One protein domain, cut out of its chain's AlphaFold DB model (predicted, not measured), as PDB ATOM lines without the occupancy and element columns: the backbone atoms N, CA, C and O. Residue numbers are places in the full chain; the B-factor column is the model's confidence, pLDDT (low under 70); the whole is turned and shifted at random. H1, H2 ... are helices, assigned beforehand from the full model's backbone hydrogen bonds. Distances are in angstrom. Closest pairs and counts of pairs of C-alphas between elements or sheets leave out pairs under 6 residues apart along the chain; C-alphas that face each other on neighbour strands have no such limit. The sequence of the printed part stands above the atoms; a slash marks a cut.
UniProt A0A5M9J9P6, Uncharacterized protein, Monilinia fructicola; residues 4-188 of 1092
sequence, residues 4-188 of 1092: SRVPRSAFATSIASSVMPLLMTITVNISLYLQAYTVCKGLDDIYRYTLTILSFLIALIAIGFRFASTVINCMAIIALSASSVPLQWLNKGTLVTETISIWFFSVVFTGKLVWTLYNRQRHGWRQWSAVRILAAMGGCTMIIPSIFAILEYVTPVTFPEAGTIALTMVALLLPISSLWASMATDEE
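Overview. This is residues 4 to 188 of the 1092 residues of an uncharacterized protein of Monilinia fructicola (UniProt A0A5M9J9P6). Five helices form a rod-shaped up-and-down bundle, each running against the one before, with H3 in the middle between hairpins H1-H2 and H4-H5; residues 4 to 10 and 121 to 126 stick out. The 185 printed residues, all helix by class, hold H1 to H5 in order and no named strand. The whole is loose, radius of gyration of the C-alphas 20.1 A, spanning 74 by 35 by 31 A.

Along the chain. H1, residues 8 to 40, 48.1 A, begins at C-alpha 8 (-2.101, 14.374, 65.090). H2, residues 45 to 79, and H3, residues 88 to 122, each measure 50.2 A. H4 is residues 129 to 154, 37.4 A. H5, residues 162 to 188, 38.2 A, kinks 29 degrees near residue 174.

Arrangement. H3, the hub, touches H1, H2, H4 and H5; its closest C-alphas to H2 are Thr 97 and Ala 62, 5.0 A, at a shallow tilt of 22 degrees, opposite ways. Every O i to N i+4 pair is within hydrogen-bond range in H2 and H3, against 27 of 29 in H1, 21 of 22 in H4 and 20 of 23 in H5.

Size, cuts and confidence. The printed part has no cut and no long link; pLDDT is under 70 at residues 81 to 85, 128 and 160.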
ATOM      1  N   SER A   4     -11.935  10.801  63.729       87.38
ATOM      2  CA  SER A   4     -11.281   9.926  64.716       87.38
ATOM      3  C   SER A   4     -10.100   9.115  64.166       87.38
ATOM      4  O   SER A   4      -9.286   8.625  64.946       87.38
ATOM      5  N   ARG A   5      -9.980   8.981  62.837       89.19
ATOM      6  CA  ARG A   5      -8.863   8.293  62.166       89.19
ATOM      7  C   ARG A   5      -7.715   9.209  61.726       89.19
ATOM      8  O   ARG A   5      -6.703   8.698  61.253       89.19
ATOM      9  N   VAL A   6      -7.843  10.532  61.846       91.62
ATOM     10  CA  VAL A   6      -6.812  11.478  61.382       91.62
ATOM     11  C   VAL A   6      -5.699  11.597  62.438       91.62
ATOM     12  O   VAL A   6      -5.969  12.028  63.561       91.62
ATOM     13  N   PRO A   7      -4.438  11.236  62.130       94.19
ATOM     14  CA  PRO A   7      -3.357  11.297  63.107       94.19
ATOM     15  C   PRO A   7      -2.964  12.750  63.411       94.19
ATOM     16  O   PRO A   7      -2.968  13.608  62.528       94.19
ATOM     17  N   ARG A   8      -2.531  13.026  64.651       91.62
ATOM     18  CA  ARG A   8      -2.101  14.374  65.090       91.62
ATOM     19  C   ARG A   8      -0.990  14.984  64.222       91.62
ATOM     20  O   ARG A   8      -0.914  16.203  64.106       91.62
ATOM     21  N   SER A   9      -0.164  14.154  63.583       94.56
ATOM     22  CA  SER A   9       0.840  14.593  62.607       94.56
ATOM     23  C   SER A   9       0.223  15.271  61.380       94.56
ATOM     24  O   SER A   9       0.754  16.284  60.944       94.56
ATOM     25  N   ALA A  10      -0.913  14.792  60.864       93.62
ATOM     26  CA  ALA A  10      -1.578  15.398  59.709       93.62
ATOM     27  C   ALA A  10      -2.108  16.807  60.028       93.62
ATOM     28  O   ALA A  10      -1.943  17.720  59.221       93.62
ATOM     29  N   PHE A  11      -2.655  17.019  61.232       93.00
ATOM     30  CA  PHE A  11      -3.025  18.356  61.711       93.00
ATOM     31  C   PHE A  11      -1.803  19.279  61.829       93.00
ATOM     32  O   PHE A  11      -1.852  20.417  61.369       93.00
ATOM     33  N   ALA A  12      -0.684  18.787  62.377       94.19
ATOM     34  CA  ALA A  12       0.556  19.560  62.468       94.19
ATOM     35  C   ALA A  12       1.122  19.932  61.082       94.19
ATOM     36  O   ALA A  12       1.512  21.079  60.872       94.19
ATOM     37  N   THR A  13       1.110  19.006  60.116       95.31
ATOM     38  CA  THR A  13       1.493  19.275  58.720       95.31
ATOM     39  C   THR A  13       0.547  20.277  58.056       95.31
ATOM     40  O   THR A  13       1.013  21.179  57.366       95.31
ATOM     41  N   SER A  14      -0.762  20.180  58.300       94.31
ATOM     42  CA  SER A  14      -1.751  21.118  57.755       94.31
ATOM     43  C   SER A  14      -1.546  22.542  58.296       94.31
ATOM     44  O   SER A  14      -1.473  23.490  57.513       94.31
ATOM     45  N   ILE A  15      -1.307  22.696  59.603       95.19
ATOM     46  CA  ILE A  15      -0.967  23.988  60.230       95.19
ATOM     47  C   ILE A  15       0.395  24.516  59.737       95.19
ATOM     48  O   ILE A  15       0.549  25.711  59.496       95.19
ATOM     49  N   ALA A  16       1.389  23.650  59.516       95.88
ATOM     50  CA  ALA A  16       2.646  24.070  58.895       95.88
ATOM     51  C   ALA A  16       2.427  24.574  57.453       95.88
ATOM     52  O   ALA A  16       3.009  25.586  57.059       95.88
ATOM     53  N   SER A  17       1.552  23.917  56.682       94.19
ATOM     54  CA  SER A  17       1.253  24.286  55.293       94.19
ATOM     55  C   SER A  17       0.502  25.616  55.147       94.19
ATOM     56  O   SER A  17       0.712  26.308  54.155       94.19
ATOM     57  N   SER A  18      -0.298  26.038  56.136       94.19
ATOM     58  CA  SER A  18      -0.905  27.380  56.147       94.19
ATOM     59  C   SER A  18       0.084  28.471  56.584       94.19
ATOM     60  O   SER A  18       0.026  29.589  56.071       94.19
ATOM     61  N   VAL A  19       1.030  28.156  57.477       96.50
ATOM     62  CA  VAL A  19       2.036  29.111  57.982       96.50
ATOM     63  C   VAL A  19       3.188  29.356  56.994       96.50
ATOM     64  O   VAL A  19       3.705  30.473  56.935       96.50
ATOM     65  N   MET A  20       3.586  28.378  56.171       94.88
ATOM     66  CA  MET A  20       4.677  28.575  55.196       94.88
ATOM     67  C   MET A  20       4.416  29.721  54.186       94.88
ATOM     68  O   MET A  20       5.291  30.581  54.043       94.88
ATOM     69  N   PRO A  21       3.231  29.843  53.547       91.19
ATOM     70  CA  PRO A  21       2.901  30.986  52.688       91.19
ATOM     71  C   PRO A  21       2.949  32.347  53.396       91.19
ATOM     72  O   PRO A  21       3.323  33.347  52.782       91.19
ATOM     73  N   LEU A  22       2.606  32.409  54.688       95.12
ATOM     74  CA  LEU A  22       2.723  33.631  55.490       95.12
ATOM     75  C   LEU A  22       4.191  34.043  55.661       95.12
ATOM     76  O   LEU A  22       4.534  35.200  55.420       95.12
ATOM     77  N   LEU A  23       5.069  33.101  56.020       95.44
ATOM     78  CA  LEU A  23       6.508  33.361  56.150       95.44
ATOM     79  C   LEU A  23       7.136  33.790  54.813       95.44
ATOM     80  O   LEU A  23       7.964  34.707  54.782       95.44
ATOM     81  N   MET A  24       6.699  33.187  53.704       92.56
ATOM     82  CA  MET A  24       7.101  33.573  52.350       92.56
ATOM     83  C   MET A  24       6.661  35.007  52.020       92.56
ATOM     84  O   MET A  24       7.489  35.832  51.637       92.56
ATOM     85  N   THR A  25       5.390  35.339  52.254       92.06
ATOM     86  CA  THR A  25       4.816  36.675  52.010       92.06
ATOM     87  C   THR A  25       5.504  37.756  52.840       92.06
ATOM     88  O   THR A  25       5.843  38.817  52.309       92.06
ATOM     89  N   ILE A  26       5.782  37.482  54.119       95.50
ATOM     90  CA  ILE A  26       6.562  38.364  54.998       95.50
ATOM     91  C   ILE A  26       7.968  38.584  54.421       95.50
ATOM     92  O   ILE A  26       8.403  39.727  54.280       95.50
ATOM     93  N   THR A  27       8.663  37.513  54.032       94.06
ATOM     94  CA  THR A  27      10.034  37.585  53.496       94.06
ATOM     95  C   THR A  27      10.095  38.377  52.184       94.06
ATOM     96  O   THR A  27      10.967  39.234  52.022       94.06
ATOM     97  N   VAL A  28       9.139  38.161  51.273       91.56
ATOM     98  CA  VAL A  28       9.033  38.884  49.995       91.56
ATOM     99  C   VAL A  28       8.723  40.367  50.223       91.56
ATOM    100  O   VAL A  28       9.451  41.216  49.706       91.56
ATOM    101  N   ASN A  29       7.724  40.709  51.046       94.12
ATOM    102  CA  ASN A  29       7.377  42.109  51.330       94.12
ATOM    103  C   ASN A  29       8.505  42.854  52.070       94.12
ATOM    104  O   ASN A  29       8.778  44.011  51.752       94.12
ATOM    105  N   ILE A  30       9.226  42.203  52.994       95.19
ATOM    106  CA  ILE A  30      10.418  42.787  53.637       95.19
ATOM    107  C   ILE A  30      11.544  43.005  52.616       95.19
ATOM    108  O   ILE A  30      12.191  44.054  52.641       95.19
ATOM    109  N   SER A  31      11.774  42.062  51.697       93.31
ATOM    110  CA  SER A  31      12.780  42.209  50.637       93.31
ATOM    111  C   SER A  31      12.447  43.382  49.707       93.31
ATOM    112  O   SER A  31      13.289  44.262  49.510       93.31
ATOM    113  N   LEU A  32      11.202  43.463  49.223       91.44
ATOM    114  CA  LEU A  32      10.681  44.580  48.424       91.44
ATOM    115  C   LEU A  32      10.825  45.922  49.160       91.44
ATOM    116  O   LEU A  32      11.362  46.879  48.600       91.44
ATOM    117  N   TYR A  33      10.438  45.985  50.437       95.31
ATOM    118  CA  TYR A  33      10.564  47.185  51.267       95.31
ATOM    119  C   TYR A  33      12.022  47.633  51.451       95.31
ATOM    120  O   TYR A  33      12.338  48.811  51.269       95.31
ATOM    121  N   LEU A  34      12.943  46.714  51.765       93.50
ATOM    122  CA  LEU A  34      14.366  47.031  51.928       93.50
ATOM    123  C   LEU A  34      14.997  47.506  50.614       93.50
ATOM    124  O   LEU A  34      15.762  48.478  50.604       93.50
ATOM    125  N   GLN A  35      14.651  46.865  49.498       91.56
ATOM    126  CA  GLN A  35      15.063  47.294  48.167       91.56
ATOM    127  C   GLN A  35      14.533  48.708  47.873       91.56
ATOM    128  O   GLN A  35      15.336  49.608  47.616       91.56
ATOM    129  N   ALA A  36      13.228  48.957  48.026       92.12
ATOM    130  CA  ALA A  36      12.610  50.268  47.810       92.12
ATOM    131  C   ALA A  36      13.235  51.356  48.700       92.12
ATOM    132  O   ALA A  36      13.577  52.436  48.213       92.12
ATOM    133  N   TYR A  37      13.493  51.054  49.977       94.81
ATOM    134  CA  TYR A  37      14.178  51.952  50.906       94.81
ATOM    135  C   TYR A  37      15.605  52.292  50.451       94.81
ATOM    136  O   TYR A  37      15.996  53.461  50.481       94.81
ATOM    137  N   THR A  38      16.402  51.308  50.009       93.69
ATOM    138  CA  THR A  38      17.763  51.580  49.504       93.69
ATOM    139  C   THR A  38      17.749  52.397  48.215       93.69
ATOM    140  O   THR A  38      18.521  53.351  48.101       93.69
ATOM    141  N   VAL A  39      16.827  52.095  47.303       90.06
ATOM    142  CA  VAL A  39      16.605  52.812  46.042       90.06
ATOM    143  C   VAL A  39      16.163  54.263  46.303       90.06
ATOM    144  O   VAL A  39      16.690  55.195  45.689       90.06
ATOM    145  N   CYS A  40      15.297  54.501  47.293       91.50
ATOM    146  CA  CYS A  40      14.837  55.837  47.683       91.50
ATOM    147  C   CYS A  40      15.888  56.703  48.405       91.50
ATOM    148  O   CYS A  40      15.675  57.907  48.532       91.50
ATOM    149  N   LYS A  41      17.054  56.170  48.817       93.69
ATOM    150  CA  LYS A  41      18.135  56.979  49.437       93.69
ATOM    151  C   LYS A  41      18.677  58.095  48.532       93.69
ATOM    152  O   LYS A  41      19.290  59.026  49.042       93.69
ATOM    153  N   GLY A  42      18.459  58.000  47.218       90.38
ATOM    154  CA  GLY A  42      18.816  59.014  46.217       90.38
ATOM    155  C   GLY A  42      17.627  59.833  45.697       90.38
ATOM    156  O   GLY A  42      17.544  60.058  44.486       90.38
ATOM    157  N   LEU A  43      16.677  60.189  46.564       92.62
ATOM    158  CA  LEU A  43      15.617  61.185  46.338       92.62
ATOM    159  C   LEU A  43      15.710  62.275  47.415       92.62
ATOM    160  O   LEU A  43      16.343  62.057  48.448       92.62
ATOM    161  N   ASP A  44      15.062  63.420  47.186       95.25
ATOM    162  CA  ASP A  44      14.945  64.476  48.199       95.25
ATOM    163  C   ASP A  44      14.245  63.949  49.461       95.25
ATOM    164  O   ASP A  44      13.329  63.126  49.371       95.25
ATOM    165  N   ASP A  45      14.645  64.458  50.632       95.44
ATOM    166  CA  ASP A  45      14.232  63.941  51.948       95.44
ATOM    167  C   ASP A  45      12.706  63.776  52.092       95.44
ATOM    168  O   ASP A  45      12.245  62.787  52.658       95.44
ATOM    169  N   ILE A  46      11.924  64.705  51.526       96.12
ATOM    170  CA  ILE A  46      10.452  64.696  51.567       96.12
ATOM    171  C   ILE A  46       9.888  63.492  50.799       96.12
ATOM    172  O   ILE A  46       9.187  62.671  51.386       96.12
ATOM    173  N   TYR A  47      10.223  63.352  49.509       95.00
ATOM    174  CA  TYR A  47       9.756  62.235  48.677       95.00
ATOM    175  C   TYR A  47      10.280  60.890  49.180       95.00
ATOM    176  O   TYR A  47       9.580  59.883  49.119       95.00
ATOM    177  N   ARG A  48      11.504  60.867  49.716       94.94
ATOM    178  CA  ARG A  48      12.069  59.678  50.353       94.94
ATOM    179  C   ARG A  48      11.258  59.261  51.583       94.94
ATOM    180  O   ARG A  48      11.006  58.070  51.745       94.94
ATOM    181  N   TYR A  49      10.859  60.202  52.438       96.06
ATOM    182  CA  TYR A  49      10.083  59.913  53.645       96.06
ATOM    183  C   TYR A  49       8.663  59.440  53.307       96.06
ATOM    184  O   TYR A  49       8.249  58.390  53.799       96.06
ATOM    185  N   THR A  50       7.956  60.133  52.404       95.69
ATOM    186  CA  THR A  50       6.598  59.735  51.992       95.69
ATOM    187  C   THR A  50       6.582  58.374  51.302       95.69
ATOM    188  O   THR A  50       5.774  57.527  51.677       95.69
ATOM    189  N   LEU A  51       7.508  58.105  50.372       94.62
ATOM    190  CA  LEU A  51       7.618  56.790  49.731       94.62
ATOM    191  C   LEU A  51       7.995  55.685  50.724       94.62
ATOM    192  O   LEU A  51       7.469  54.582  50.608       94.62
ATOM    193  N   THR A  52       8.860  55.956  51.710       95.19
ATOM    194  CA  THR A  52       9.232  54.951  52.726       95.19
ATOM    195  C   THR A  52       8.041  54.601  53.621       95.19
ATOM    196  O   THR A  52       7.775  53.420  53.823       95.19
ATOM    197  N   ILE A  53       7.286  55.596  54.106       96.44
ATOM    198  CA  ILE A  53       6.080  55.356  54.918       96.44
ATOM    199  C   ILE A  53       5.010  54.625  54.108       96.44
ATOM    200  O   ILE A  53       4.468  53.633  54.586       96.44
ATOM    201  N   LEU A  54       4.734  55.063  52.878       96.62
ATOM    202  CA  LEU A  54       3.716  54.438  52.033       96.62
ATOM    203  C   LEU A  54       4.081  52.983  51.687       96.62
ATOM    204  O   LEU A  54       3.234  52.102  51.788       96.62
ATOM    205  N   SER A  55       5.362  52.714  51.400       96.44
ATOM    206  CA  SER A  55       5.892  51.353  51.226       96.44
ATOM    207  C   SER A  55       5.703  50.483  52.471       96.44
ATOM    208  O   SER A  55       5.349  49.313  52.359       96.44
ATOM    209  N   PHE A  56       5.953  51.042  53.658       96.44
ATOM    210  CA  PHE A  56       5.828  50.322  54.924       96.44
ATOM    211  C   PHE A  56       4.364  50.008  55.260       96.44
ATOM    212  O   PHE A  56       4.054  48.876  55.618       96.44
ATOM    213  N   LEU A  57       3.457  50.974  55.079       97.62
ATOM    214  CA  LEU A  57       2.017  50.785  55.277       97.62
ATOM    215  C   LEU A  57       1.449  49.720  54.331       97.62
ATOM    216  O   LEU A  57       0.736  48.829  54.778       97.62
ATOM    217  N   ILE A  58       1.797  49.770  53.043       96.56
ATOM    218  CA  ILE A  58       1.302  48.808  52.047       96.56
ATOM    219  C   ILE A  58       1.849  47.393  52.315       96.56
ATOM    220  O   ILE A  58       1.096  46.423  52.229       96.56
ATOM    221  N   ALA A  59       3.115  47.264  52.730       96.19
ATOM    222  CA  ALA A  59       3.673  45.985  53.177       96.19
ATOM    223  C   ALA A  59       2.978  45.448  54.445       96.19
ATOM    224  O   ALA A  59       2.675  44.258  54.511       96.19
ATOM    225  N   LEU A  60       2.687  46.308  55.432       96.62
ATOM    226  CA  LEU A  60       1.942  45.921  56.637       96.62
ATOM    227  C   LEU A  60       0.506  45.484  56.325       96.62
ATOM    228  O   LEU A  60       0.036  44.527  56.933       96.62
ATOM    229  N   ILE A  61      -0.177  46.135  55.379       97.25
ATOM    230  CA  ILE A  61      -1.532  45.752  54.956       97.25
ATOM    231  C   ILE A  61      -1.519  44.341  54.351       97.25
ATOM    232  O   ILE A  61      -2.263  43.482  54.819       97.25
ATOM    233  N   ALA A  62      -0.636  44.064  53.383       95.75
ATOM    234  CA  ALA A  62      -0.530  42.735  52.772       95.75
ATOM    235  C   ALA A  62      -0.170  41.642  53.801       95.75
ATOM    236  O   ALA A  62      -0.804  40.587  53.844       95.75
ATOM    237  N   ILE A  63       0.796  41.913  54.690       96.56
ATOM    238  CA  ILE A  63       1.166  40.990  55.777       96.56
ATOM    239  C   ILE A  63      -0.004  40.780  56.753       96.56
ATOM    240  O   ILE A  63      -0.244  39.649  57.167       96.56
ATOM    241  N   GLY A  64      -0.754  41.831  57.096       97.12
ATOM    242  CA  GLY A  64      -1.895  41.769  58.010       97.12
ATOM    243  C   GLY A  64      -3.052  40.926  57.471       97.12
ATOM    244  O   GLY A  64      -3.554  40.054  58.179       97.12
ATOM    245  N   PHE A  65      -3.427  41.111  56.200       96.50
ATOM    246  CA  PHE A  65      -4.436  40.267  55.550       96.50
ATOM    247  C   PHE A  65      -3.970  38.808  55.434       96.50
ATOM    248  O   PHE A  65      -4.728  37.900  55.786       96.50
ATOM    249  N   ARG A  66      -2.706  38.563  55.050       95.44
ATOM    250  CA  ARG A  66      -2.163  37.195  54.989       95.44
ATOM    251  C   ARG A  66      -2.101  36.533  56.366       95.44
ATOM    252  O   ARG A  66      -2.395  35.343  56.479       95.44
ATOM    253  N   PHE A  67      -1.780  37.289  57.417       97.25
ATOM    254  CA  PHE A  67      -1.804  36.821  58.803       97.25
ATOM    255  C   PHE A  67      -3.226  36.451  59.242       97.25
ATOM    256  O   PHE A  67      -3.432  35.342  59.726       97.25
ATOM    257  N   ALA A  68      -4.217  37.314  58.993       96.12
ATOM    258  CA  ALA A  68      -5.619  37.044  59.320       96.12
ATOM    259  C   ALA A  68      -6.162  35.793  58.601       96.12
ATOM    260  O   ALA A  68      -6.758  34.929  59.246       96.12
ATOM    261  N   SER A  69      -5.893  35.645  57.294       93.81
ATOM    262  CA  SER A  69      -6.233  34.425  56.541       93.81
ATOM    263  C   SER A  69      -5.552  33.194  57.150       93.81
ATOM    264  O   SER A  69      -6.209  32.187  57.405       93.81
ATOM    265  N   THR A  70      -4.262  33.282  57.487       95.31
ATOM    266  CA  THR A  70      -3.512  32.173  58.105       95.31
ATOM    267  C   THR A  70      -4.092  31.759  59.459       95.31
ATOM    268  O   THR A  70      -4.311  30.571  59.681       95.31
ATOM    269  N   VAL A  71      -4.391  32.716  60.345       95.62
ATOM    270  CA  VAL A  71      -4.982  32.448  61.667       95.62
ATOM    271  C   VAL A  71      -6.337  31.759  61.529       95.62
ATOM    272  O   VAL A  71      -6.563  30.742  62.183       95.62
ATOM    273  N   ILE A  72      -7.219  32.252  60.655       93.62
ATOM    274  CA  ILE A  72      -8.561  31.673  60.522       93.62
ATOM    275  C   ILE A  72      -8.519  30.317  59.793       93.62
ATOM    276  O   ILE A  72      -9.252  29.408  60.176       93.62
ATOM    277  N   ASN A  73      -7.599  30.111  58.843       92.44
ATOM    278  CA  ASN A  73      -7.342  28.784  58.269       92.44
ATOM    279  C   ASN A  73      -6.862  27.791  59.348       92.44
ATOM    280  O   ASN A  73      -7.373  26.676  59.421       92.44
ATOM    281  N   CYS A  74      -5.951  28.197  60.241       93.75
ATOM    282  CA  CYS A  74      -5.540  27.378  61.388       93.75
ATOM    283  C   CYS A  74      -6.706  27.081  62.346       93.75
ATOM    284  O   CYS A  74      -6.853  25.942  62.785       93.75
ATOM    285  N   MET A  75      -7.563  28.065  62.640       93.00
ATOM    286  CA  MET A  75      -8.764  27.854  63.456       93.00
ATOM    287  C   MET A  75      -9.743  26.875  62.796       93.00
ATOM    288  O   MET A  75     -10.252  25.993  63.478       93.00
ATOM    289  N   ALA A  76      -9.958  26.960  61.479       90.50
ATOM    290  CA  ALA A  76     -10.804  26.023  60.740       90.50
ATOM    291  C   ALA A  76     -10.250  24.583  60.775       90.50
ATOM    292  O   ALA A  76     -11.008  23.638  60.997       90.50
ATOM    293  N   ILE A  77      -8.927  24.417  60.637       91.25
ATOM    294  CA  ILE A  77      -8.239  23.119  60.770       91.25
ATOM    295  C   ILE A  77      -8.407  22.539  62.187       91.25
ATOM    296  O   ILE A  77      -8.650  21.343  62.333       91.25
ATOM    297  N   ILE A  78      -8.287  23.371  63.229       91.31
ATOM    298  CA  ILE A  78      -8.352  22.948  64.641       91.31
ATOM    299  C   ILE A  78      -9.789  22.689  65.110       91.31
ATOM    300  O   ILE A  78     -10.015  21.788  65.913       91.31
ATOM    301  N   ALA A  79     -10.770  23.447  64.619       90.00
ATOM    302  CA  ALA A  79     -12.159  23.329  65.053       90.00
ATOM    303  C   ALA A  79     -12.855  22.049  64.553       90.00
ATOM    304  O   ALA A  79     -13.938  21.733  65.048       90.00
ATOM    305  N   LEU A  80     -12.303  21.374  63.528       79.00
ATOM    306  CA  LEU A  80     -12.897  20.244  62.771       79.00
ATOM    307  C   LEU A  80     -14.311  20.519  62.207       79.00
ATOM    308  O   LEU A  80     -14.947  19.651  61.609       79.00
ATOM    309  N   SER A  81     -14.816  21.729  62.408       65.38
ATOM    310  CA  SER A  81     -16.207  22.091  62.223       65.38
ATOM    311  C   SER A  81     -16.397  22.581  60.802       65.38
ATOM    312  O   SER A  81     -15.749  23.539  60.386       65.38
ATOM    313  N   ALA A  82     -17.350  21.986  60.084       58.88
ATOM    314  CA  ALA A  82     -17.810  22.458  58.779       58.88
ATOM    315  C   ALA A  82     -18.645  23.755  58.896       58.88
ATOM    316  O   ALA A  82     -19.687  23.904  58.264       58.88
ATOM    317  N   SER A  83     -18.180  24.696  59.725       57.75
ATOM    318  CA  SER A  83     -18.669  26.066  59.816       57.75
ATOM    319  C   SER A  83     -18.261  26.787  58.536       57.75
ATOM    320  O   SER A  83     -17.222  27.442  58.460       57.75
ATOM    321  N   SER A  84     -19.060  26.598  57.487       57.62
ATOM    322  CA  SER A  84     -18.832  27.107  56.134       57.62
ATOM    323  C   SER A  84     -19.117  28.609  56.020       57.62
ATOM    324  O   SER A  84     -19.759  29.063  55.072       57.62
ATOM    325  N   VAL A  85     -18.643  29.392  56.993       67.94
ATOM    326  CA  VAL A  85     -18.585  30.853  56.910       67.94
ATOM    327  C   VAL A  85     -17.768  31.205  55.659       67.94
ATOM    328  O   VAL A  85     -16.662  30.678  55.499       67.94
ATOM    329  N   PRO A  86     -18.274  32.056  54.746       73.38
ATOM    330  CA  PRO A  86     -17.663  32.270  53.437       73.38
ATOM    331  C   PRO A  86     -16.374  33.110  53.508       73.38
ATOM    332  O   PRO A  86     -16.316  34.269  53.093       73.38
ATOM    333  N   LEU A  87     -15.284  32.458  53.927       85.75
ATOM    334  CA  LEU A  87     -13.892  32.936  53.922       85.75
ATOM    335  C   LEU A  87     -13.371  33.369  52.540       85.75
ATOM    336  O   LEU A  87     -12.284  33.934  52.431       85.75
ATOM    337  N   GLN A  88     -14.171  33.175  51.490       86.69
ATOM    338  CA  GLN A  88     -13.946  33.723  50.157       86.69
ATOM    339  C   GLN A  88     -13.661  35.231  50.176       86.69
ATOM    340  O   GLN A  88     -12.815  35.676  49.409       86.69
ATOM    341  N   TRP A  89     -14.325  36.017  51.036       92.00
ATOM    342  CA  TRP A  89     -14.040  37.456  51.166       92.00
ATOM    343  C   TRP A  89     -12.599  37.700  51.633       92.00
ATOM    344  O   TRP A  89     -11.880  38.485  51.015       92.00
ATOM    345  N   LEU A  90     -12.160  37.003  52.684       91.50
ATOM    346  CA  LEU A  90     -10.841  37.197  53.280       91.50
ATOM    347  C   LEU A  90      -9.721  36.707  52.354       91.50
ATOM    348  O   LEU A  90      -8.703  37.382  52.205       91.50
ATOM    349  N   ASN A  91      -9.929  35.576  51.678       89.12
ATOM    350  CA  ASN A  91      -8.965  35.045  50.714       89.12
ATOM    351  C   ASN A  91      -8.869  35.936  49.461       89.12
ATOM    352  O   ASN A  91      -7.760  36.222  49.016       89.12
ATOM    353  N   LYS A  92      -9.991  36.483  48.961       89.38
ATOM    354  CA  LYS A  92      -9.985  37.527  47.915       89.38
ATOM    355  C   LYS A  92      -9.270  38.799  48.387       89.38
ATOM    356  O   LYS A  92      -8.446  39.328  47.653       89.38
ATOM    357  N   GLY A  93      -9.531  39.270  49.609       92.62
ATOM    358  CA  GLY A  93      -8.865  40.446  50.182       92.62
ATOM    359  C   GLY A  93      -7.352  40.262  50.353       92.62
ATOM    360  O   GLY A  93      -6.583  41.182  50.091       92.62
ATOM    361  N   THR A  94      -6.919  39.055  50.714       92.75
ATOM    362  CA  THR A  94      -5.503  38.667  50.809       92.75
ATOM    363  C   THR A  94      -4.820  38.741  49.441       92.75
ATOM    364  O   THR A  94      -3.879  39.510  49.268       92.75
ATOM    365  N   LEU A  95      -5.372  38.042  48.446       88.75
ATOM    366  CA  LEU A  95      -4.908  38.037  47.054       88.75
ATOM    367  C   LEU A  95      -4.836  39.459  46.465       88.75
ATOM    368  O   LEU A  95      -3.827  39.850  45.874       88.75
ATOM    369  N   VAL A  96      -5.876  40.272  46.684       91.06
ATOM    370  CA  VAL A  96      -5.935  41.668  46.222       91.06
ATOM    371  C   VAL A  96      -4.901  42.551  46.929       91.06
ATOM    372  O   VAL A  96      -4.280  43.388  46.280       91.06
ATOM    373  N   THR A  97      -4.662  42.385  48.234       93.94
ATOM    374  CA  THR A  97      -3.687  43.221  48.964       93.94
ATOM    375  C   THR A  97      -2.233  42.834  48.694       93.94
ATOM    376  O   THR A  97      -1.392  43.727  48.578       93.94
ATOM    377  N   GLU A  98      -1.932  41.549  48.491       90.88
ATOM    378  CA  GLU A  98      -0.629  41.089  47.986       90.88
ATOM    379  C   GLU A  98      -0.380  41.591  46.553       90.88
ATOM    380  O   GLU A  98       0.691  42.120  46.255       90.88
ATOM    381  N   THR A  99      -1.399  41.536  45.688       89.19
ATOM    382  CA  THR A  99      -1.360  42.121  44.338       89.19
ATOM    383  C   THR A  99      -1.076  43.625  44.370       89.19
ATOM    384  O   THR A  99      -0.195  44.112  43.658       89.19
ATOM    385  N   ILE A 100      -1.777  44.379  45.225       92.44
ATOM    386  CA  ILE A 100      -1.576  45.826  45.375       92.44
ATOM    387  C   ILE A 100      -0.167  46.140  45.900       92.44
ATOM    388  O   ILE A 100       0.433  47.110  45.432       92.44
ATOM    389  N   SER A 101       0.399  45.336  46.814       94.19
ATOM    390  CA  SER A 101       1.766  45.579  47.295       94.19
ATOM    391  C   SER A 101       2.805  45.354  46.195       94.19
ATOM    392  O   SER A 101       3.633  46.238  45.963       94.19
ATOM    393  N   ILE A 102       2.704  44.254  45.439       89.12
ATOM    394  CA  ILE A 102       3.529  43.985  44.249       89.12
ATOM    395  C   ILE A 102       3.461  45.153  43.264       89.12
ATOM    396  O   ILE A 102       4.499  45.652  42.814       89.12
ATOM    397  N   TRP A 103       2.249  45.597  42.924       90.12
ATOM    398  CA  TRP A 103       2.036  46.631  41.915       90.12
ATOM    399  C   TRP A 103       2.588  47.985  42.372       90.12
ATOM    400  O   TRP A 103       3.324  48.641  41.633       90.12
ATOM    401  N   PHE A 104       2.348  48.357  43.633       93.75
ATOM    402  CA  PHE A 104       2.916  49.558  44.239       93.75
ATOM    403  C   PHE A 104       4.452  49.537  44.240       93.75
ATOM    404  O   PHE A 104       5.082  50.483  43.758       93.75
ATOM    405  N   PHE A 105       5.073  48.459  44.732       91.69
ATOM    406  CA  PHE A 105       6.532  48.337  44.737       91.69
ATOM    407  C   PHE A 105       7.107  48.399  43.316       91.69
ATOM    408  O   PHE A 105       8.118  49.068  43.091       91.69
ATOM    409  N   SER A 106       6.421  47.799  42.343       88.69
ATOM    410  CA  SER A 106       6.800  47.855  40.929       88.69
ATOM    411  C   SER A 106       6.776  49.286  40.371       88.69
ATOM    412  O   SER A 106       7.744  49.733  39.748       88.69
ATOM    413  N   VAL A 107       5.729  50.061  40.666       90.75
ATOM    414  CA  VAL A 107       5.655  51.486  40.295       90.75
ATOM    415  C   VAL A 107       6.785  52.295  40.948       90.75
ATOM    416  O   VAL A 107       7.387  53.142  40.284       90.75
ATOM    417  N   VAL A 108       7.155  52.008  42.203       92.12
ATOM    418  CA  VAL A 108       8.287  52.670  42.883       92.12
ATOM    419  C   VAL A 108       9.633  52.343  42.218       92.12
ATOM    420  O   VAL A 108      10.435  53.255  41.985       92.12
ATOM    421  N   PHE A 109       9.890  51.079  41.865       88.38
ATOM    422  CA  PHE A 109      11.133  50.688  41.185       88.38
ATOM    423  C   PHE A 109      11.221  51.252  39.768       88.38
ATOM    424  O   PHE A 109      12.217  51.904  39.443       88.38
ATOM    425  N   THR A 110      10.174  51.093  38.951       88.12
ATOM    426  CA  THR A 110      10.118  51.668  37.597       88.12
ATOM    427  C   THR A 110      10.245  53.188  37.643       88.12
ATOM    428  O   THR A 110      11.081  53.754  36.939       88.12
ATOM    429  N   GLY A 111       9.500  53.859  38.527       90.94
ATOM    430  CA  GLY A 111       9.567  55.309  38.703       90.94
ATOM    431  C   GLY A 111      10.976  55.796  39.042       90.94
ATOM    432  O   GLY A 111      11.444  56.784  38.470       90.94
ATOM    433  N   LYS A 112      11.718  55.076  39.900       89.44
ATOM    434  CA  LYS A 112      13.118  55.425  40.173       89.44
ATOM    435  C   LYS A 112      14.050  55.088  39.007       89.44
ATOM    436  O   LYS A 112      14.919  55.908  38.711       89.44
ATOM    437  N   LEU A 113      13.892  53.945  38.334       87.44
ATOM    438  CA  LEU A 113      14.702  53.587  37.163       87.44
ATOM    439  C   LEU A 113      14.550  54.645  36.063       87.44
ATOM    440  O   LEU A 113      15.554  55.238  35.658       87.44
ATOM    441  N   VAL A 114      13.314  54.992  35.693       89.50
ATOM    442  CA  VAL A 114      12.991  56.067  34.741       89.50
ATOM    443  C   VAL A 114      13.556  57.412  35.207       89.50
ATOM    444  O   VAL A 114      14.236  58.081  34.430       89.50
ATOM    445  N   TRP A 115      13.386  57.796  36.479       90.81
ATOM    446  CA  TRP A 115      13.970  59.038  37.008       90.81
ATOM    447  C   TRP A 115      15.502  59.061  36.921       90.81
ATOM    448  O   TRP A 115      16.094  60.087  36.576       90.81
ATOM    449  N   THR A 116      16.172  57.943  37.223       88.62
ATOM    450  CA  THR A 116      17.634  57.859  37.096       88.62
ATOM    451  C   THR A 116      18.071  57.916  35.639       88.62
ATOM    452  O   THR A 116      19.000  58.665  35.348       88.62
ATOM    453  N   LEU A 117      17.388  57.224  34.722       88.56
ATOM    454  CA  LEU A 117      17.661  57.280  33.287       88.56
ATOM    455  C   LEU A 117      17.482  58.707  32.751       88.56
ATOM    456  O   LEU A 117      18.409  59.237  32.146       88.56
ATOM    457  N   TYR A 118      16.366  59.370  33.064       91.56
ATOM    458  CA  TYR A 118      16.070  60.748  32.660       91.56
ATOM    459  C   TYR A 118      17.079  61.766  33.214       91.56
ATOM    460  O   TYR A 118      17.655  62.562  32.465       91.56
ATOM    461  N   ASN A 119      17.367  61.726  34.520       91.06
ATOM    462  CA  ASN A 119      18.350  62.630  35.119       91.06
ATOM    463  C   ASN A 119      19.750  62.408  34.523       91.06
ATOM    464  O   ASN A 119      20.459  63.366  34.218       91.06
ATOM    465  N   ARG A 120      20.155  61.152  34.310       89.00
ATOM    466  CA  ARG A 120      21.459  60.806  33.726       89.00
ATOM    467  C   ARG A 120      21.503  61.201  32.233       89.00
ATOM    468  O   ARG A 120      22.517  61.734  31.789       89.00
ATOM    469  N   GLN A 121      20.404  61.050  31.483       89.62
ATOM    470  CA  GLN A 121      20.246  61.510  30.092       89.62
ATOM    471  C   GLN A 121      20.454  63.023  29.977       89.62
ATOM    472  O   GLN A 121      21.194  63.476  29.103       89.62
ATOM    473  N   ARG A 122      19.899  63.801  30.917       92.44
ATOM    474  CA  ARG A 122      20.098  65.258  31.015       92.44
ATOM    475  C   ARG A 122      21.567  65.669  31.222       92.44
ATOM    476  O   ARG A 122      21.918  66.804  30.915       92.44
ATOM    477  N   HIS A 123      22.430  64.763  31.689       91.31
ATOM    478  CA  HIS A 123      23.877  64.985  31.822       91.31
ATOM    479  C   HIS A 123      24.689  64.575  30.572       91.31
ATOM    480  O   HIS A 123      25.907  64.742  30.558       91.31
ATOM    481  N   GLY A 124      24.049  64.077  29.504       90.44
ATOM    482  CA  GLY A 124      24.660  63.922  28.175       90.44
ATOM    483  C   GLY A 124      25.608  62.727  27.979       90.44
ATOM    484  O   GLY A 124      26.301  62.667  26.964       90.44
ATOM    485  N   TRP A 125      25.653  61.774  28.914       81.12
ATOM    486  CA  TRP A 125      26.578  60.627  28.897       81.12
ATOM    487  C   TRP A 125      26.225  59.597  27.806       81.12
ATOM    488  O   TRP A 125      25.558  58.614  28.082       81.12
ATOM    489  N   ARG A 126      26.647  59.817  26.553       72.12
ATOM    490  CA  ARG A 126      26.185  59.065  25.361       72.12
ATOM    491  C   ARG A 126      26.322  57.527  25.388       72.12
ATOM    492  O   ARG A 126      25.641  56.882  24.595       72.12
ATOM    493  N   GLN A 127      27.145  56.938  26.256       74.62
ATOM    494  CA  GLN A 127      27.230  55.482  26.435       74.62
ATOM    495  C   GLN A 127      26.052  54.989  27.294       74.62
ATOM    496  O   GLN A 127      26.082  55.049  28.520       74.62
ATOM    497  N   TRP A 128      24.982  54.554  26.619       69.31
ATOM    498  CA  TRP A 128      23.689  54.219  27.234       69.31
ATOM    499  C   TRP A 128      23.324  52.728  27.228       69.31
ATOM    500  O   TRP A 128      22.247  52.402  27.726       69.31
ATOM    501  N   SER A 129      24.147  51.846  26.647       75.69
ATOM    502  CA  SER A 129      23.706  50.507  26.218       75.69
ATOM    503  C   SER A 129      23.195  49.650  27.385       75.69
ATOM    504  O   SER A 129      21.983  49.434  27.486       75.69
ATOM    505  N   ALA A 130      24.057  49.309  28.350       79.12
ATOM    506  CA  ALA A 130      23.679  48.502  29.508       79.12
ATOM    507  C   ALA A 130      22.575  49.164  30.355       79.12
ATOM    508  O   ALA A 130      21.663  48.499  30.839       79.12
ATOM    509  N   VAL A 131      22.594  50.496  30.498       79.88
ATOM    510  CA  VAL A 131      21.609  51.232  31.316       79.88
ATOM    511  C   VAL A 131      20.204  51.185  30.702       79.88
ATOM    512  O   VAL A 131      19.223  51.098  31.437       79.88
ATOM    513  N   ARG A 132      20.090  51.224  29.367       83.50
ATOM    514  CA  ARG A 132      18.805  51.061  28.667       83.50
ATOM    515  C   ARG A 132      18.317  49.622  28.718       83.50
ATOM    516  O   ARG A 132      17.137  49.421  28.972       83.50
ATOM    517  N   ILE A 133      19.211  48.647  28.541       84.62
ATOM    518  CA  ILE A 133      18.874  47.220  28.653       84.62
ATOM    519  C   ILE A 133      18.335  46.918  30.057       84.62
ATOM    520  O   ILE A 133      17.287  46.296  30.178       84.62
ATOM    521  N   LEU A 134      18.959  47.443  31.115       80.31
ATOM    522  CA  LEU A 134      18.471  47.271  32.489       80.31
ATOM    523  C   LEU A 134      17.159  48.013  32.778       80.31
ATOM    524  O   LEU A 134      16.340  47.507  33.541       80.31
ATOM    525  N   ALA A 135      16.918  49.173  32.161       82.56
ATOM    526  CA  ALA A 135      15.625  49.851  32.261       82.56
ATOM    527  C   ALA A 135      14.511  49.090  31.516       82.56
ATOM    528  O   ALA A 135      13.396  49.004  32.025       82.56
ATOM    529  N   ALA A 136      14.814  48.510  30.349       84.88
ATOM    530  CA  ALA A 136      13.879  47.714  29.555       84.88
ATOM    531  C   ALA A 136      13.568  46.366  30.222       84.88
ATOM    532  O   ALA A 136      12.401  46.064  30.450       84.88
ATOM    533  N   MET A 137      14.594  45.604  30.622       83.25
ATOM    534  CA  MET A 137      14.441  44.369  31.401       83.25
ATOM    535  C   MET A 137      13.668  44.640  32.691       83.25
ATOM    536  O   MET A 137      12.672  43.968  32.948       83.25
ATOM    537  N   GLY A 138      14.049  45.683  33.440       80.81
ATOM    538  CA  GLY A 138      13.302  46.154  34.605       80.81
ATOM    539  C   GLY A 138      11.823  46.366  34.278       80.81
ATOM    540  O   GLY A 138      10.979  45.738  34.903       80.81
ATOM    541  N   GLY A 139      11.502  47.147  33.241       81.69
ATOM    542  CA  GLY A 139      10.125  47.358  32.778       81.69
ATOM    543  C   GLY A 139       9.372  46.060  32.456       81.69
ATOM    544  O   GLY A 139       8.274  45.850  32.971       81.69
ATOM    545  N   CYS A 140       9.970  45.144  31.688       83.62
ATOM    546  CA  CYS A 140       9.375  43.839  31.376       83.62
ATOM    547  C   CYS A 140       9.048  43.034  32.645       83.62
ATOM    548  O   CYS A 140       7.954  42.480  32.758       83.62
ATOM    549  N   THR A 141       9.942  43.037  33.642       79.56
ATOM    550  CA  THR A 141       9.713  42.363  34.936       79.56
ATOM    551  C   THR A 141       8.639  43.011  35.817       79.56
ATOM    552  O   THR A 141       8.253  42.427  36.823       79.56
ATOM    553  N   MET A 142       8.122  44.183  35.437       78.62
ATOM    554  CA  MET A 142       7.037  44.896  36.129       78.62
ATOM    555  C   MET A 142       5.706  44.709  35.379       78.62
ATOM    556  O   MET A 142       4.646  44.567  35.991       78.62
ATOM    557  N   ILE A 143       5.767  44.649  34.044       84.06
ATOM    558  CA  ILE A 143       4.625  44.373  33.161       84.06
ATOM    559  C   ILE A 143       4.118  42.938  33.358       84.06
ATOM    560  O   ILE A 143       2.918  42.744  33.527       84.06
ATOM    561  N   ILE A 144       5.008  41.940  33.399       85.69
ATOM    562  CA  ILE A 144       4.616  40.521  33.485       85.69
ATOM    563  C   ILE A 144       3.781  40.215  34.753       85.69
ATOM    564  O   ILE A 144       2.680  39.684  34.603       85.69
ATOM    565  N   PRO A 145       4.192  40.598  35.983       80.62
ATOM    566  CA  PRO A 145       3.353  40.428  37.174       80.62
ATOM    567  C   PRO A 145       2.043  41.219  37.121       80.62
ATOM    568  O   PRO A 145       1.020  40.731  37.594       80.62
ATOM    569  N   SER A 146       2.050  42.412  36.511       82.81
ATOM    570  CA  SER A 146       0.834  43.220  36.331       82.81
ATOM    571  C   SER A 146      -0.194  42.514  35.439       82.81
ATOM    572  O   SER A 146      -1.384  42.552  35.730       82.81
ATOM    573  N   ILE A 147       0.257  41.832  34.380       87.62
ATOM    574  CA  ILE A 147      -0.616  41.038  33.507       87.62
ATOM    575  C   ILE A 147      -1.188  39.836  34.269       87.62
ATOM    576  O   ILE A 147      -2.393  39.614  34.204       87.62
ATOM    577  N   PHE A 148      -0.374  39.097  35.033       85.75
ATOM    578  CA  PHE A 148      -0.878  37.966  35.826       85.75
ATOM    579  C   PHE A 148      -1.903  38.392  36.888       85.75
ATOM    580  O   PHE A 148      -2.936  37.740  37.014       85.75
ATOM    581  N   ALA A 149      -1.683  39.520  37.568       81.75
ATOM    582  CA  ALA A 149      -2.649  40.106  38.498       81.75
ATOM    583  C   ALA A 149      -3.996  40.460  37.831       81.75
ATOM    584  O   ALA A 149      -5.064  40.203  38.388       81.75
ATOM    585  N   ILE A 150      -3.964  41.023  36.617       84.25
ATOM    586  CA  ILE A 150      -5.181  41.330  35.850       84.25
ATOM    587  C   ILE A 150      -5.874  40.037  35.392       84.25
ATOM    588  O   ILE A 150      -7.095  39.934  35.489       84.25
ATOM    589  N   LEU A 151      -5.120  39.030  34.939       85.19
ATOM    590  CA  LEU A 151      -5.667  37.729  34.539       85.19
ATOM    591  C   LEU A 151      -6.334  36.996  35.710       85.19
ATOM    592  O   LEU A 151      -7.409  36.430  35.528       85.19
ATOM    593  N   GLU A 152      -5.750  37.047  36.907       84.06
ATOM    594  CA  GLU A 152      -6.340  36.486  38.127       84.06
ATOM    595  C   GLU A 152      -7.663  37.178  38.496       84.06
ATOM    596  O   GLU A 152      -8.647  36.512  38.818       84.06
ATOM    597  N   TYR A 153      -7.728  38.508  38.361       81.75
ATOM    598  CA  TYR A 153      -8.953  39.276  38.594       81.75
ATOM    599  C   TYR A 153     -10.054  38.991  37.555       81.75
ATOM    600  O   TYR A 153     -11.232  38.917  37.903       81.75
ATOM    601  N   VAL A 154      -9.683  38.814  36.280       87.62
ATOM    602  CA  VAL A 154     -10.625  38.567  35.169       87.62
ATOM    603  C   VAL A 154     -11.065  37.099  35.082       87.62
ATOM    604  O   VAL A 154     -12.182  36.828  34.643       87.62
ATOM    605  N   THR A 155     -10.233  36.141  35.508       85.62
ATOM    606  CA  THR A 155     -10.486  34.693  35.340       85.62
ATOM    607  C   THR A 155     -10.491  33.872  36.654       85.62
ATOM    608  O   THR A 155      -9.962  32.755  36.692       85.62
ATOM    609  N   PRO A 156     -11.154  34.339  37.738       71.81
ATOM    610  CA  PRO A 156     -11.036  33.767  39.088       71.81
ATOM    611  C   PRO A 156     -11.622  32.352  39.253       71.81
ATOM    612  O   PRO A 156     -11.492  31.756  40.320       71.81
ATOM    613  N   VAL A 157     -12.300  31.818  38.231       81.81
ATOM    614  CA  VAL A 157     -12.887  30.465  38.230       81.81
ATOM    615  C   VAL A 157     -11.963  29.438  37.562       81.81
ATOM    616  O   VAL A 157     -12.032  28.259  37.893       81.81
ATOM    617  N   THR A 158     -11.092  29.857  36.636       81.31
ATOM    618  CA  THR A 158     -10.261  28.936  35.835       81.31
ATOM    619  C   THR A 158      -8.819  28.821  36.314       81.31
ATOM    620  O   THR A 158      -8.206  27.787  36.073       81.31
ATOM    621  N   PHE A 159      -8.271  29.839  36.993       77.19
ATOM    622  CA  PHE A 159      -6.871  29.843  37.450       77.19
ATOM    623  C   PHE A 159      -6.705  30.354  38.897       77.19
ATOM    624  O   PHE A 159      -6.107  31.407  39.111       77.19
ATOM    625  N   PRO A 160      -7.181  29.605  39.915       68.62
ATOM    626  CA  PRO A 160      -7.043  29.978  41.331       68.62
ATOM    627  C   PRO A 160      -5.594  29.959  41.869       68.62
ATOM    628  O   PRO A 160      -5.371  30.314  43.022       68.62
ATOM    629  N   GLU A 161      -4.616  29.544  41.057       75.44
ATOM    630  CA  GLU A 161      -3.182  29.504  41.395       75.44
ATOM    631  C   GLU A 161      -2.367  30.624  40.710       75.44
ATOM    632  O   GLU A 161      -1.141  30.665  40.816       75.44
ATOM    633  N   ALA A 162      -3.013  31.553  39.995       75.75
ATOM    634  CA  ALA A 162      -2.314  32.598  39.242       75.75
ATOM    635  C   ALA A 162      -1.473  33.535  40.136       75.75
ATOM    636  O   ALA A 162      -0.343  33.880  39.777       75.75
ATOM    637  N   GLY A 163      -1.972  33.913  41.314       73.06
ATOM    638  CA  GLY A 163      -1.327  34.871  42.213       73.06
ATOM    639  C   GLY A 163      -0.073  34.343  42.905       73.06
ATOM    640  O   GLY A 163       0.873  35.100  43.135       73.06
ATOM    641  N   THR A 164       0.014  33.036  43.179       80.31
ATOM    642  CA  THR A 164       1.249  32.421  43.705       80.31
ATOM    643  C   THR A 164       2.334  32.355  42.627       80.31
ATOM    644  O   THR A 164       3.513  32.582  42.921       80.31
ATOM    645  N   ILE A 165       1.948  32.152  41.361       84.62
ATOM    646  CA  ILE A 165       2.841  32.262  40.200       84.62
ATOM    647  C   ILE A 165       3.288  33.723  39.999       84.62
ATOM    648  O   ILE A 165       4.471  33.979  39.775       84.62
ATOM    649  N   ALA A 166       2.395  34.705  40.164       82.31
ATOM    650  CA  ALA A 166       2.754  36.124  40.109       82.31
ATOM    651  C   ALA A 166       3.750  36.520  41.222       82.31
ATOM    652  O   ALA A 166       4.780  37.137  40.940       82.31
ATOM    653  N   LEU A 167       3.492  36.113  42.472       79.75
ATOM    654  CA  LEU A 167       4.379  36.329  43.627       79.75
ATOM    655  C   LEU A 167       5.768  35.706  43.427       79.75
ATOM    656  O   LEU A 167       6.782  36.362  43.681       79.75
ATOM    657  N   THR A 168       5.833  34.455  42.964       84.81
ATOM    658  CA  THR A 168       7.109  33.761  42.715       84.81
ATOM    659  C   THR A 168       7.884  34.387  41.559       84.81
ATOM    660  O   THR A 168       9.087  34.606  41.700       84.81
ATOM    661  N   MET A 169       7.217  34.780  40.469       87.56
ATOM    662  CA  MET A 169       7.844  35.548  39.387       87.56
ATOM    663  C   MET A 169       8.471  36.846  39.913       87.56
ATOM    664  O   MET A 169       9.651  37.088  39.671       87.56
ATOM    665  N   VAL A 170       7.749  37.655  40.696       82.19
ATOM    666  CA  VAL A 170       8.301  38.887  41.301       82.19
ATOM    667  C   VAL A 170       9.521  38.584  42.174       82.19
ATOM    668  O   VAL A 170      10.545  39.262  42.065       82.19
ATOM    669  N   ALA A 171       9.439  37.553  43.019       83.75
ATOM    670  CA  ALA A 171      10.522  37.168  43.919       83.75
ATOM    671  C   ALA A 171      11.795  36.717  43.174       83.75
ATOM    672  O   ALA A 171      12.894  37.054  43.611       83.75
ATOM    673  N   LEU A 172      11.657  36.010  42.045       86.75
ATOM    674  CA  LEU A 172      12.770  35.521  41.220       86.75
ATOM    675  C   LEU A 172      13.368  36.606  40.311       86.75
ATOM    676  O   LEU A 172      14.588  36.693  40.147       86.75
ATOM    677  N   LEU A 173      12.528  37.466  39.730       84.44
ATOM    678  CA  LEU A 173      12.958  38.478  38.763       84.44
ATOM    679  C   LEU A 173      13.839  39.578  39.385       84.44
ATOM    680  O   LEU A 173      14.633  40.198  38.675       84.44
ATOM    681  N   LEU A 174      13.774  39.781  40.706       79.25
ATOM    682  CA  LEU A 174      14.603  40.753  41.431       79.25
ATOM    683  C   LEU A 174      16.083  40.308  41.559       79.25
ATOM    684  O   LEU A 174      16.951  41.052  41.088       79.25
ATOM    685  N   PRO A 175      16.421  39.108  42.089       80.06
ATOM    686  CA  PRO A 175      17.764  38.534  41.978       80.06
ATOM    687  C   PRO A 175      18.275  38.482  40.535       80.06
ATOM    688  O   PRO A 175      19.384  38.952  40.271       80.06
ATOM    689  N   ILE A 176      17.452  37.993  39.598       84.00
ATOM    690  CA  ILE A 176      17.814  37.857  38.179       84.00
ATOM    691  C   ILE A 176      18.203  39.218  37.581       84.00
ATOM    692  O   ILE A 176      19.265  39.333  36.972       84.00
ATOM    693  N   SER A 177      17.424  40.276  37.831       83.56
ATOM    694  CA  SER A 177      17.750  41.638  37.373       83.56
ATOM    695  C   SER A 177      19.093  42.145  37.917       83.56
ATOM    696  O   SER A 177      19.827  42.835  37.210       83.56
ATOM    697  N   SER A 178      19.456  41.779  39.154       82.12
ATOM    698  CA  SER A 178      20.756  42.141  39.738       82.12
ATOM    699  C   SER A 178      21.932  41.351  39.141       82.12
ATOM    700  O   SER A 178      23.025  41.900  38.989       82.12
ATOM    701  N   LEU A 179      21.703  40.095  38.746       84.94
ATOM    702  CA  LEU A 179      22.697  39.235  38.102       84.94
ATOM    703  C   LEU A 179      22.976  39.697  36.664       84.94
ATOM    704  O   LEU A 179      24.137  39.905  36.304       84.94
ATOM    705  N   TRP A 180      21.925  39.986  35.887       85.81
ATOM    706  CA  TRP A 180      22.041  40.610  34.562       85.81
ATOM    707  C   TRP A 180      22.756  41.966  34.615       85.81
ATOM    708  O   TRP A 180      23.561  42.267  33.735       85.81
ATOM    709  N   ALA A 181      22.528  42.765  35.665       81.25
ATOM    710  CA  ALA A 181      23.243  44.025  35.860       81.25
ATOM    711  C   ALA A 181      24.753  43.841  36.067       81.25
ATOM    712  O   ALA A 181      25.517  44.673  35.584       81.25
ATOM    713  N   SER A 182      25.188  42.764  36.734       83.62
ATOM    714  CA  SER A 182      26.617  42.446  36.859       83.62
ATOM    715  C   SER A 182      27.204  42.031  35.509       83.62
ATOM    716  O   SER A 182      28.182  42.631  35.063       83.62
ATOM    717  N   MET A 183      26.569  41.073  34.821       86.44
ATOM    718  CA  MET A 183      27.053  40.547  33.536       86.44
ATOM    719  C   MET A 183      27.191  41.650  32.476       86.44
ATOM    720  O   MET A 183      28.241  41.774  31.850       86.44
ATOM    721  N   ALA A 184      26.183  42.517  32.341       84.00
ATOM    722  CA  ALA A 184      26.217  43.628  31.389       84.00
ATOM    723  C   ALA A 184      27.330  44.655  31.684       84.00
ATOM    724  O   ALA A 184      27.814  45.316  30.765       84.00
ATOM    725  N   THR A 185      27.762  44.803  32.945       82.06
ATOM    726  CA  THR A 185      28.907  45.673  33.276       82.06
ATOM    727  C   THR A 185      30.265  45.038  32.994       82.06
ATOM    728  O   THR A 185      31.203  45.767  32.672       82.06
ATOM    729  N   ASP A 186      30.384  43.710  33.058       83.38
ATOM    730  CA  ASP A 186      31.647  43.015  32.791       83.38
ATOM    731  C   ASP A 186      31.996  43.016  31.281       83.38
ATOM    732  O   ASP A 186      33.172  43.111  30.913       83.38
ATOM    733  N   GLU A 187      30.999  43.024  30.383       81.75
ATOM    734  CA  GLU A 187      31.205  43.160  28.927       81.75
ATOM    735  C   GLU A 187      31.654  44.574  28.499       81.75
ATOM    736  O   GLU A 187      32.614  44.718  27.731       81.75
ATOM    737  N   GLU A 188      31.031  45.643  29.021       75.50
ATOM    738  CA  GLU A 188      31.451  47.026  28.711       75.50
ATOM    739  C   GLU A 188      32.864  47.343  29.269       75.50
ATOM    740  O   GLU A 188      33.599  48.140  28.676       75.50
TER     741      GLU A 188